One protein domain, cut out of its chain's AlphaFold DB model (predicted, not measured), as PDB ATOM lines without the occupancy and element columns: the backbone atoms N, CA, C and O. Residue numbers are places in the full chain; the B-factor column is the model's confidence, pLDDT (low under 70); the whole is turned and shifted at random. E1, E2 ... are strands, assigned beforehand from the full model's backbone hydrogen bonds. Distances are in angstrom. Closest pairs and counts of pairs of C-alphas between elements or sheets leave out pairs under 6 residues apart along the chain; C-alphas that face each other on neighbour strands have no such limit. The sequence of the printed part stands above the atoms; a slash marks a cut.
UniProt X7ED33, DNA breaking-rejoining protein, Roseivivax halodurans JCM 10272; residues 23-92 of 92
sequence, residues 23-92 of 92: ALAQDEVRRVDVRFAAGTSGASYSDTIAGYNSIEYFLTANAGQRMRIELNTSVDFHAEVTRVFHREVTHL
ATOM      1  N   ALA A  23     111.814 147.236 143.952       64.50
ATOM      2  CA  ALA A  23     113.169 146.725 144.005       64.50
ATOM      3  C   ALA A  23     114.096 147.900 143.682       64.50
ATOM      4  O   ALA A  23     114.436 148.143 142.525       64.50
ATOM      5  N   LEU A  24     114.448 148.684 144.701       63.75
ATOM      6  CA  LEU A  24     115.602 149.562 144.621       63.75
ATOM      7  C   LEU A  24     116.798 148.623 144.487       63.75
ATOM      8  O   LEU A  24     117.197 147.989 145.461       63.75
ATOM      9  N   ALA A  25     117.300 148.457 143.263       62.56
ATOM     10  CA  ALA A  25     118.592 147.835 143.037       62.56
ATOM     11  C   ALA A  25     119.616 148.726 143.742       62.56
ATOM     12  O   ALA A  25     119.981 149.785 143.241       62.56
ATOM     13  N   GLN A  26     119.955 148.368 144.977       66.62
ATOM     14  CA  GLN A  26     121.009 149.038 145.708       66.62
ATOM     15  C   GLN A  26     122.318 148.594 145.070       66.62
ATOM     16  O   GLN A  26     122.589 147.393 145.028       66.62
ATOM     17  N   ASP A  27     123.093 149.552 144.570       80.31
ATOM     18  CA  ASP A  27     124.431 149.288 144.056       80.31
ATOM     19  C   ASP A  27     125.217 148.521 145.122       80.31
ATOM     20  O   ASP A  27     125.372 148.975 146.264       80.31
ATOM     21  N   GLU A  28     125.649 147.310 144.776       84.81
ATOM     22  CA  GLU A  28     126.329 146.453 145.732       84.81
ATOM     23  C   GLU A  28     127.756 146.964 145.917       84.81
ATOM     24  O   GLU A  28     128.540 147.031 144.967       84.81
ATOM     25  N   VAL A  29     128.095 147.320 147.156       89.00
ATOM     26  CA  VAL A  29     129.461 147.668 147.548       89.00
ATOM     27  C   VAL A  29     130.054 146.497 148.312       89.00
ATOM     28  O   VAL A  29     129.694 146.244 149.467       89.00
ATOM     29  N   ARG A  30     130.994 145.789 147.688       91.38
ATOM     30  CA  ARG A  30     131.716 144.692 148.336       91.38
ATOM     31  C   ARG A  30     133.025 145.194 148.931       91.38
ATOM     32  O   ARG A  30     133.807 145.844 148.250       91.38
ATOM     33  N   ARG A  31     133.303 144.846 150.188       92.81
ATOM     34  CA  ARG A  31     134.557 145.213 150.866       92.81
ATOM     35  C   ARG A  31     135.520 144.041 150.942       92.81
ATOM     36  O   ARG A  31     135.109 142.927 151.262       92.81
ATOM     37  N   VAL A  32     136.793 144.309 150.678       93.25
ATOM     38  CA  VAL A  32     137.877 143.325 150.731       93.25
ATOM     39  C   VAL A  32     139.013 143.874 151.584       93.25
ATOM     40  O   VAL A  32     139.643 144.866 151.227       93.25
ATOM     41  N   ASP A  33     139.313 143.200 152.692       93.81
ATOM     42  CA  ASP A  33     140.531 143.457 153.458       93.81
ATOM     43  C   ASP A  33     141.734 142.827 152.750       93.81
ATOM     44  O   ASP A  33     141.828 141.603 152.594       93.81
ATOM     45  N   VAL A  34     142.676 143.665 152.327       93.44
ATOM     46  CA  VAL A  34     143.891 143.231 151.645       93.44
ATOM     47  C   VAL A  34     144.880 142.687 152.663       93.44
ATOM     48  O   VAL A  34     145.271 143.363 153.616       93.44
ATOM     49  N   ARG A  35     145.326 141.451 152.434       93.00
ATOM     50  CA  ARG A  35     146.352 140.790 153.241       93.00
ATOM     51  C   ARG A  35     147.447 140.268 152.336       93.00
ATOM     52  O   ARG A  35     147.181 139.530 151.391       93.00
ATOM     53  N   PHE A  36     148.680 140.643 152.645       93.56
ATOM     54  CA  PHE A  36     149.849 140.106 151.966       93.56
ATOM     55  C   PHE A  36     150.238 138.769 152.583       93.56
ATOM     56  O   PHE A  36     150.072 138.544 153.786       93.56
ATOM     57  N   ALA A  37     150.750 137.870 151.747       93.56
ATOM     58  CA  ALA A  37     151.363 136.648 152.232       93.56
ATOM     59  C   ALA A  37     152.617 136.985 153.060       93.56
ATOM     60  O   ALA A  37     153.237 138.039 152.898       93.56
ATOM     61  N   ALA A  38     153.007 136.085 153.962       93.12
ATOM     62  CA  ALA A  38     154.197 136.292 154.779       93.12
ATOM     63  C   ALA A  38     155.440 136.489 153.892       93.12
ATOM     64  O   ALA A  38     155.691 135.710 152.975       93.12
ATOM     65  N   GLY A  39     156.211 137.543 154.171       95.50
ATOM     66  CA  GLY A  39     157.411 137.892 153.404       95.50
ATOM     67  C   GLY A  39     157.150 138.599 152.070       95.50
ATOM     68  O   GLY A  39     158.112 138.878 151.356       95.50
ATOM     69  N   THR A  40     155.896 138.918 151.725       94.94
ATOM     70  CA  THR A  40     155.558 139.661 150.500       94.94
ATOM     71  C   THR A  40     155.065 141.079 150.800       94.94
ATOM     72  O   THR A  40     154.749 141.435 151.934       94.94
ATOM     73  N   SER A  41     155.027 141.915 149.761       92.44
ATOM     74  CA  SER A  41     154.601 143.323 149.819       92.44
ATOM     75  C   SER A  41     153.444 143.632 148.862       92.44
ATOM     76  O   SER A  41     153.228 144.786 148.495       92.44
ATOM     77  N   GLY A  42     152.719 142.598 148.428       92.81
ATOM     78  CA  GLY A  42     151.649 142.724 147.448       92.81
ATOM     79  C   GLY A  42     150.683 141.543 147.456       92.81
ATOM     80  O   GLY A  42     150.976 140.476 148.004       92.81
ATOM     81  N   ALA A  43     149.533 141.765 146.823       94.50
ATOM     82  CA  ALA A  43     148.495 140.781 146.538       94.50
ATOM     83  C   ALA A  43     147.852 141.106 145.180       94.50
ATOM     84  O   ALA A  43     147.912 142.249 144.719       94.50
ATOM     85  N   SER A  44     147.232 140.107 144.556       94.38
ATOM     86  CA  SER A  44     146.515 140.253 143.287       94.38
ATOM     87  C   SER A  44     145.099 139.717 143.435       94.38
ATOM     88  O   SER A  44     144.891 138.673 144.053       94.38
ATOM     89  N   TYR A  45     144.142 140.430 142.847       92.31
ATOM     90  CA  TYR A  45     142.722 140.096 142.861       92.31
ATOM     91  C   TYR A  45     142.201 140.082 141.425       92.31
ATOM     92  O   TYR A  45     142.666 140.857 140.590       92.31
ATOM     93  N   SER A  46     141.264 139.183 141.144       91.69
ATOM     94  CA  SER A  46     140.581 139.084 139.858       91.69
ATOM     95  C   SER A  46     139.096 139.004 140.142       91.69
ATOM     96  O   SER A  46     138.657 138.096 140.847       91.69
ATOM     97  N   ASP A  47     138.349 139.980 139.643       88.75
ATOM     98  CA  ASP A  47     136.951 140.175 139.981       88.75
ATOM     99  C   ASP A  47     136.154 140.682 138.781       88.75
ATOM    100  O   ASP A  47     136.688 141.336 137.885       88.75
ATOM    101  N   THR A  48     134.852 140.397 138.798       87.56
ATOM    102  CA  THR A  48     133.889 140.895 137.815       87.56
ATOM    103  C   THR A  48     132.943 141.861 138.503       87.56
ATOM    104  O   THR A  48     132.287 141.508 139.483       87.56
ATOM    105  N   ILE A  49     132.850 143.072 137.965       85.50
ATOM    106  CA  ILE A  49     131.946 144.113 138.445       85.50
ATOM    107  C   ILE A  49     130.872 144.323 137.377       85.50
ATOM    108  O   ILE A  49     131.191 144.496 136.203       85.50
ATOM    109  N   ALA A  50     129.601 144.273 137.775       83.75
ATOM    110  CA  ALA A  50     128.461 144.428 136.876       83.75
ATOM    111  C   ALA A  50     127.684 145.711 137.194       83.75
ATOM    112  O   ALA A  50     127.414 146.003 138.358       83.75
ATOM    113  N   GLY A  51     127.285 146.447 136.153       83.75
ATOM    114  CA  GLY A  51     126.504 147.674 136.303       83.75
ATOM    115  C   GLY A  51     127.224 148.713 137.163       83.75
ATOM    116  O   GLY A  51     128.377 149.042 136.903       83.75
ATOM    117  N   TYR A  52     126.528 149.211 138.185       82.62
ATOM    118  CA  TYR A  52     127.014 150.237 139.113       82.62
ATOM    119  C   TYR A  52     127.596 149.661 140.413       82.62
ATOM    120  O   TYR A  52     127.897 150.407 141.344       82.62
ATOM    121  N   ASN A  53     127.775 148.340 140.490       85.44
ATOM    122  CA  ASN A  53     128.409 147.715 141.644       85.44
ATOM    123  C   ASN A  53     129.853 148.205 141.800       85.44
ATOM    124  O   ASN A  53     130.499 148.641 140.846       85.44
ATOM    125  N   SER A  54     130.389 148.096 143.011       87.19
ATOM    126  CA  SER A  54     131.761 148.506 143.305       87.19
ATOM    127  C   SER A  54     132.441 147.573 144.299       87.19
ATOM    128  O   SER A  54     131.797 146.846 145.061       87.19
ATOM    129  N   ILE A  55     133.775 147.583 144.273       89.75
ATOM    130  CA  ILE A  55     134.607 146.847 145.223       89.75
ATOM    131  C   ILE A  55     135.565 147.827 145.898       89.75
ATOM    132  O   ILE A  55     136.320 148.533 145.233       89.75
ATOM    133  N   GLU A  56     135.551 147.840 147.227       90.88
ATOM    134  CA  GLU A  56     136.460 148.622 148.058       90.88
ATOM    135  C   GLU A  56     137.552 147.705 148.629       90.88
ATOM    136  O   GLU A  56     137.269 146.828 149.450       90.88
ATOM    137  N   TYR A  57     138.807 147.919 148.222       91.06
ATOM    138  CA  TYR A  57     139.968 147.213 148.772       91.06
ATOM    139  C   TYR A  57     140.629 148.044 149.879       91.06
ATOM    140  O   TYR A  57     141.080 149.165 149.640       91.06
ATOM    141  N   PHE A  58     140.725 147.481 151.082       90.94
ATOM    142  CA  PHE A  58     141.312 148.130 152.255       90.94
ATOM    143  C   PHE A  58     142.686 147.539 152.569       90.94
ATOM    144  O   PHE A  58     142.793 146.375 152.941       90.94
ATOM    145  N   LEU A  59     143.741 148.348 152.453       90.25
ATOM    146  CA  LEU A  59     145.093 147.981 152.874       90.25
ATOM    147  C   LEU A  59     145.526 148.847 154.057       90.25
ATOM    148  O   LEU A  59     145.615 150.069 153.936       90.25
ATOM    149  N   THR A  60     145.870 148.210 155.174       88.94
ATOM    150  CA  THR A  60     146.536 148.891 156.289       88.94
ATOM    151  C   THR A  60     148.010 149.090 155.957       88.94
ATOM    152  O   THR A  60     148.729 148.132 155.678       88.94
ATOM    153  N   ALA A  61     148.464 150.338 156.016       86.25
ATOM    154  CA  ALA A  61     149.843 150.728 155.767       86.25
ATOM    155  C   ALA A  61     150.276 151.802 156.773       86.25
ATOM    156  O   ALA A  61     149.459 152.578 157.267       86.25
ATOM    157  N   ASN A  62     151.572 151.855 157.065       85.81
ATOM    158  CA  ASN A  62     152.176 152.905 157.876       85.81
ATOM    159  C   ASN A  62     152.475 154.146 157.025       85.81
ATOM    160  O   ASN A  62     152.721 154.053 155.818       85.81
ATOM    161  N   ALA A  63     152.525 155.311 157.671       83.25
ATOM    162  CA  ALA A  63     152.941 156.548 157.022       83.25
ATOM    163  C   ALA A  63     154.336 156.407 156.380       83.25
ATOM    164  O   ALA A  63     155.230 155.757 156.921       83.25
ATOM    165  N   GLY A  64     154.513 157.007 155.201       86.56
ATOM    166  CA  GLY A  64     155.764 156.953 154.435       86.56
ATOM    167  C   GLY A  64     155.952 155.696 153.575       86.56
ATOM    168  O   GLY A  64     156.875 155.653 152.760       86.56
ATOM    169  N   GLN A  65     155.081 154.688 153.689       87.88
ATOM    170  CA  GLN A  65     155.089 153.556 152.762       87.88
ATOM    171  C   GLN A  65     154.588 153.982 151.375       87.88
ATOM    172  O   GLN A  65     153.656 154.773 151.242       87.88
ATOM    173  N   ARG A  66     155.215 153.447 150.322       89.44
ATOM    174  CA  ARG A  66     154.806 153.689 148.931       89.44
ATOM    175  C   ARG A  66     153.866 152.586 148.466       89.44
ATOM    176  O   ARG A  66     154.195 151.411 148.597       89.44
ATOM    177  N   MET A  67     152.745 152.976 147.874       89.25
ATOM    178  CA  MET A  67     151.762 152.069 147.289       89.25
ATOM    179  C   MET A  67     151.854 152.121 145.761       89.25
ATOM    180  O   MET A  67     151.923 153.204 145.179       89.25
ATOM    181  N   ARG A  68     151.852 150.953 145.111       90.50
ATOM    182  CA  ARG A  68     151.717 150.815 143.657       90.50
ATOM    183  C   ARG A  68     150.478 149.975 143.381       90.50
ATOM    184  O   ARG A  68     150.382 148.862 143.885       90.50
ATOM    185  N   ILE A  69     149.564 150.518 142.588       89.56
ATOM    186  CA  ILE A  69     148.360 149.825 142.130       89.56
ATOM    187  C   ILE A  69     148.483 149.671 140.622       89.56
ATOM    188  O   ILE A  69     148.808 150.630 139.922       89.56
ATOM    189  N   GLU A  70     148.243 148.461 140.140       89.50
ATOM    190  CA  GLU A  70     148.150 148.159 138.720       89.50
ATOM    191  C   GLU A  70     146.766 147.581 138.462       89.50
ATOM    192  O   GLU A  70     146.348 146.638 139.135       89.50
ATOM    193  N   LEU A  71     146.040 148.200 137.536       87.56
ATOM    194  CA  LEU A  71     144.665 147.856 137.220       87.56
ATOM    195  C   LEU A  71     144.590 147.483 135.748       87.56
ATOM    196  O   LEU A  71     144.845 148.312 134.880       87.56
ATOM    197  N   ASN A  72     144.231 146.230 135.497       88.00
ATOM    198  CA  ASN A  72     144.035 145.697 134.160       88.00
ATOM    199  C   ASN A  72     142.553 145.369 133.994       88.00
ATOM    200  O   ASN A  72     142.005 144.576 134.758       88.00
ATOM    201  N   THR A  73     141.908 145.994 133.013       84.56
ATOM    202  CA  THR A  73     140.484 145.806 132.719       84.56
ATOM    203  C   THR A  73     140.304 145.241 131.318       84.56
ATOM    204  O   THR A  73     141.154 145.424 130.442       84.56
ATOM    205  N   SER A  74     139.198 144.531 131.087       80.50
ATOM    206  CA  SER A  74     138.782 144.222 129.721       80.50
ATOM    207  C   SER A  74     138.281 145.491 129.034       80.50
ATOM    208  O   SER A  74     137.785 146.414 129.686       80.50
ATOM    209  N   VAL A  75     138.391 145.514 127.705       60.78
ATOM    210  CA  VAL A  75     137.788 146.555 126.867       60.78
ATOM    211  C   VAL A  75     136.316 146.752 127.257       60.78
ATOM    212  O   VAL A  75     135.615 145.780 127.526       60.78
ATOM    213  N   ASP A  76     135.908 148.019 127.352       62.97
ATOM    214  CA  ASP A  76     134.581 148.536 127.743       62.97
ATOM    215  C   ASP A  76     134.303 148.751 129.244       62.97
ATOM    216  O   ASP A  76     133.251 149.292 129.591       62.97
ATOM    217  N   PHE A  77     135.242 148.444 130.148       62.47
ATOM    218  CA  PHE A  77     135.077 148.761 131.574       62.47
ATOM    219  C   PHE A  77     135.787 150.071 131.957       62.47
ATOM    220  O   PHE A  77     137.019 150.150 131.964       62.47
ATOM    221  N   HIS A  78     135.010 151.108 132.297       59.88
ATOM    222  CA  HIS A  78     135.534 152.348 132.873       59.88
ATOM    223  C   HIS A  78     135.846 152.118 134.354       59.88
ATOM    224  O   HIS A  78     134.968 152.225 135.206       59.88
ATOM    225  N   ALA A  79     137.095 151.768 134.652       57.81
ATOM    226  CA  ALA A  79     137.563 151.670 136.023       57.81
ATOM    227  C   ALA A  79     138.423 152.875 136.378       57.81
ATOM    228  O   ALA A  79     139.426 153.161 135.723       57.81
ATOM    229  N   GLU A  80     138.053 153.539 137.459       61.66
ATOM    230  CA  GLU A  80     138.855 154.580 138.072       61.66
ATOM    231  C   GLU A  80     139.303 154.087 139.447       61.66
ATOM    232  O   GLU A  80     138.498 153.577 140.230       61.66
ATOM    233  N   VAL A  81     140.586 154.255 139.778       61.28
ATOM    234  CA  VAL A  81     141.018 154.194 141.179       61.28
ATOM    235  C   VAL A  81     140.542 155.490 141.823       61.28
ATOM    236  O   VAL A  81     141.265 156.481 141.868       61.28
ATOM    237  N   THR A  82     139.281 155.499 142.250       57.03
ATOM    238  CA  THR A  82     138.582 156.744 142.576       57.03
ATOM    239  C   THR A  82     139.219 157.454 143.765       57.03
ATOM    240  O   THR A  82     139.305 158.680 143.764       57.03
ATOM    241  N   ARG A  83     139.655 156.721 144.804       57.16
ATOM    242  CA  ARG A  83     140.206 157.316 146.036       57.16
ATOM    243  C   ARG A  83     141.167 156.372 146.767       57.16
ATOM    244  O   ARG A  83     140.787 155.266 147.138       57.16
ATOM    245  N   VAL A  84     142.378 156.850 147.060       61.91
ATOM    246  CA  VAL A  84     143.271 156.262 148.075       61.91
ATOM    247  C   VAL A  84     143.057 157.044 149.367       61.91
ATOM    248  O   VAL A  84     143.502 158.183 149.491       61.91
ATOM    249  N   PHE A  85     142.323 156.469 150.316       56.59
ATOM    250  CA  PHE A  85     142.065 157.119 151.599       56.59
ATOM    251  C   PHE A  85     143.192 156.829 152.594       56.59
ATOM    252  O   PHE A  85     143.446 155.676 152.933       56.59
ATOM    253  N   HIS A  86     143.817 157.881 153.125       57.53
ATOM    254  CA  HIS A  86     144.539 157.799 154.391       57.53
ATOM    255  C   HIS A  86     143.512 157.933 155.521       57.53
ATOM    256  O   HIS A  86     142.989 159.020 155.756       57.53
ATOM    257  N   ARG A  87     143.163 156.824 156.180       55.16
ATOM    258  CA  ARG A  87     142.369 156.859 157.414       55.16
ATOM    259  C   ARG A  87     143.337 156.714 158.583       55.16
ATOM    260  O   ARG A  87     143.904 155.640 158.765       55.16
ATOM    261  N   GLU A  88     143.520 157.777 159.359       52.41
ATOM    262  CA  GLU A  88     144.202 157.679 160.650       52.41
ATOM    263  C   GLU A  88     143.396 156.732 161.546       52.41
ATOM    264  O   GLU A  88     142.202 156.934 161.787       52.41
ATOM    265  N   VAL A  89     144.027 155.653 162.004       53.88
ATOM    266  CA  VAL A  89     143.442 154.793 163.030       53.88
ATOM    267  C   VAL A  89     143.654 155.510 164.357       53.88
ATOM    268  O   VAL A  89     144.708 155.387 164.978       53.88
ATOM    269  N   THR A  90     142.678 156.315 164.775       44.12
ATOM    270  CA  THR A  90     142.668 156.883 166.124       44.12
ATOM    271  C   THR A  90     142.483 155.734 167.114       44.12
ATOM    272  O   THR A  90     141.396 155.167 167.216       44.12
ATOM    273  N   HIS A  91     143.553 155.354 167.813       45.25
ATOM    274  CA  HIS A  91     143.431 154.540 169.018       45.25
ATOM    275  C   HIS A  91     142.676 155.370 170.068       45.25
ATOM    276  O   HIS A  91     143.139 156.449 170.437       45.25
ATOM    277  N   LEU A  92     141.497 154.886 170.474       43.34
ATOM    278  CA  LEU A  92     140.790 155.343 171.673       43.34
ATOM    279  C   LEU A  92     141.493 154.826 172.931       43.34
ATOM    280  O   LEU A  92     142.001 153.681 172.879       43.34
TER     281      LEU A  92
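This is residues 23 to 92 of the 92 residues of the protein "DNA breaking-rejoining protein" of Roseivivax halodurans JCM 10272 (UniProt X7ED33). This domain has little regular structure: two short strands, E1 then E2, run side by side, and long loops make the rest. Residues 34 to 53 swing out beyond the end of E1 and fold back to the start of E2; residues 59 to 92 wind to and fro on the side of E2 away from E1. The printed part has 70 residues, of which 10 are in the two strands, a parallel sheet in the order E1, E2; there is no named helix, and the class is all strand. It is loose, radius of gyration of the C-alphas 14.7 A, spanning 40 by 32 by 20 A.

E1, residues 29 to 33, and E2, residues 54 to 58, are parallel neighbours at 22 degrees. C-alphas 31 and 56 face each other at 4.8 A. N 32 and O 56 are within hydrogen-bond range at 2.8 A.

E1 begins at C-alpha 29 (129.461, 147.668, 147.548) and measures 13.2 A. E2 measures 13.1 A and ends at C-alpha 58 (141.312, 148.130, 152.255).

The C-alphas farthest apart, of Ala 23 and Gly 39, are 46.1 A apart. The printed part has no cut. The 20-residue link from E1 to E2 is long. pLDDT is under 70 at residues 23 to 26 and 75 to 92.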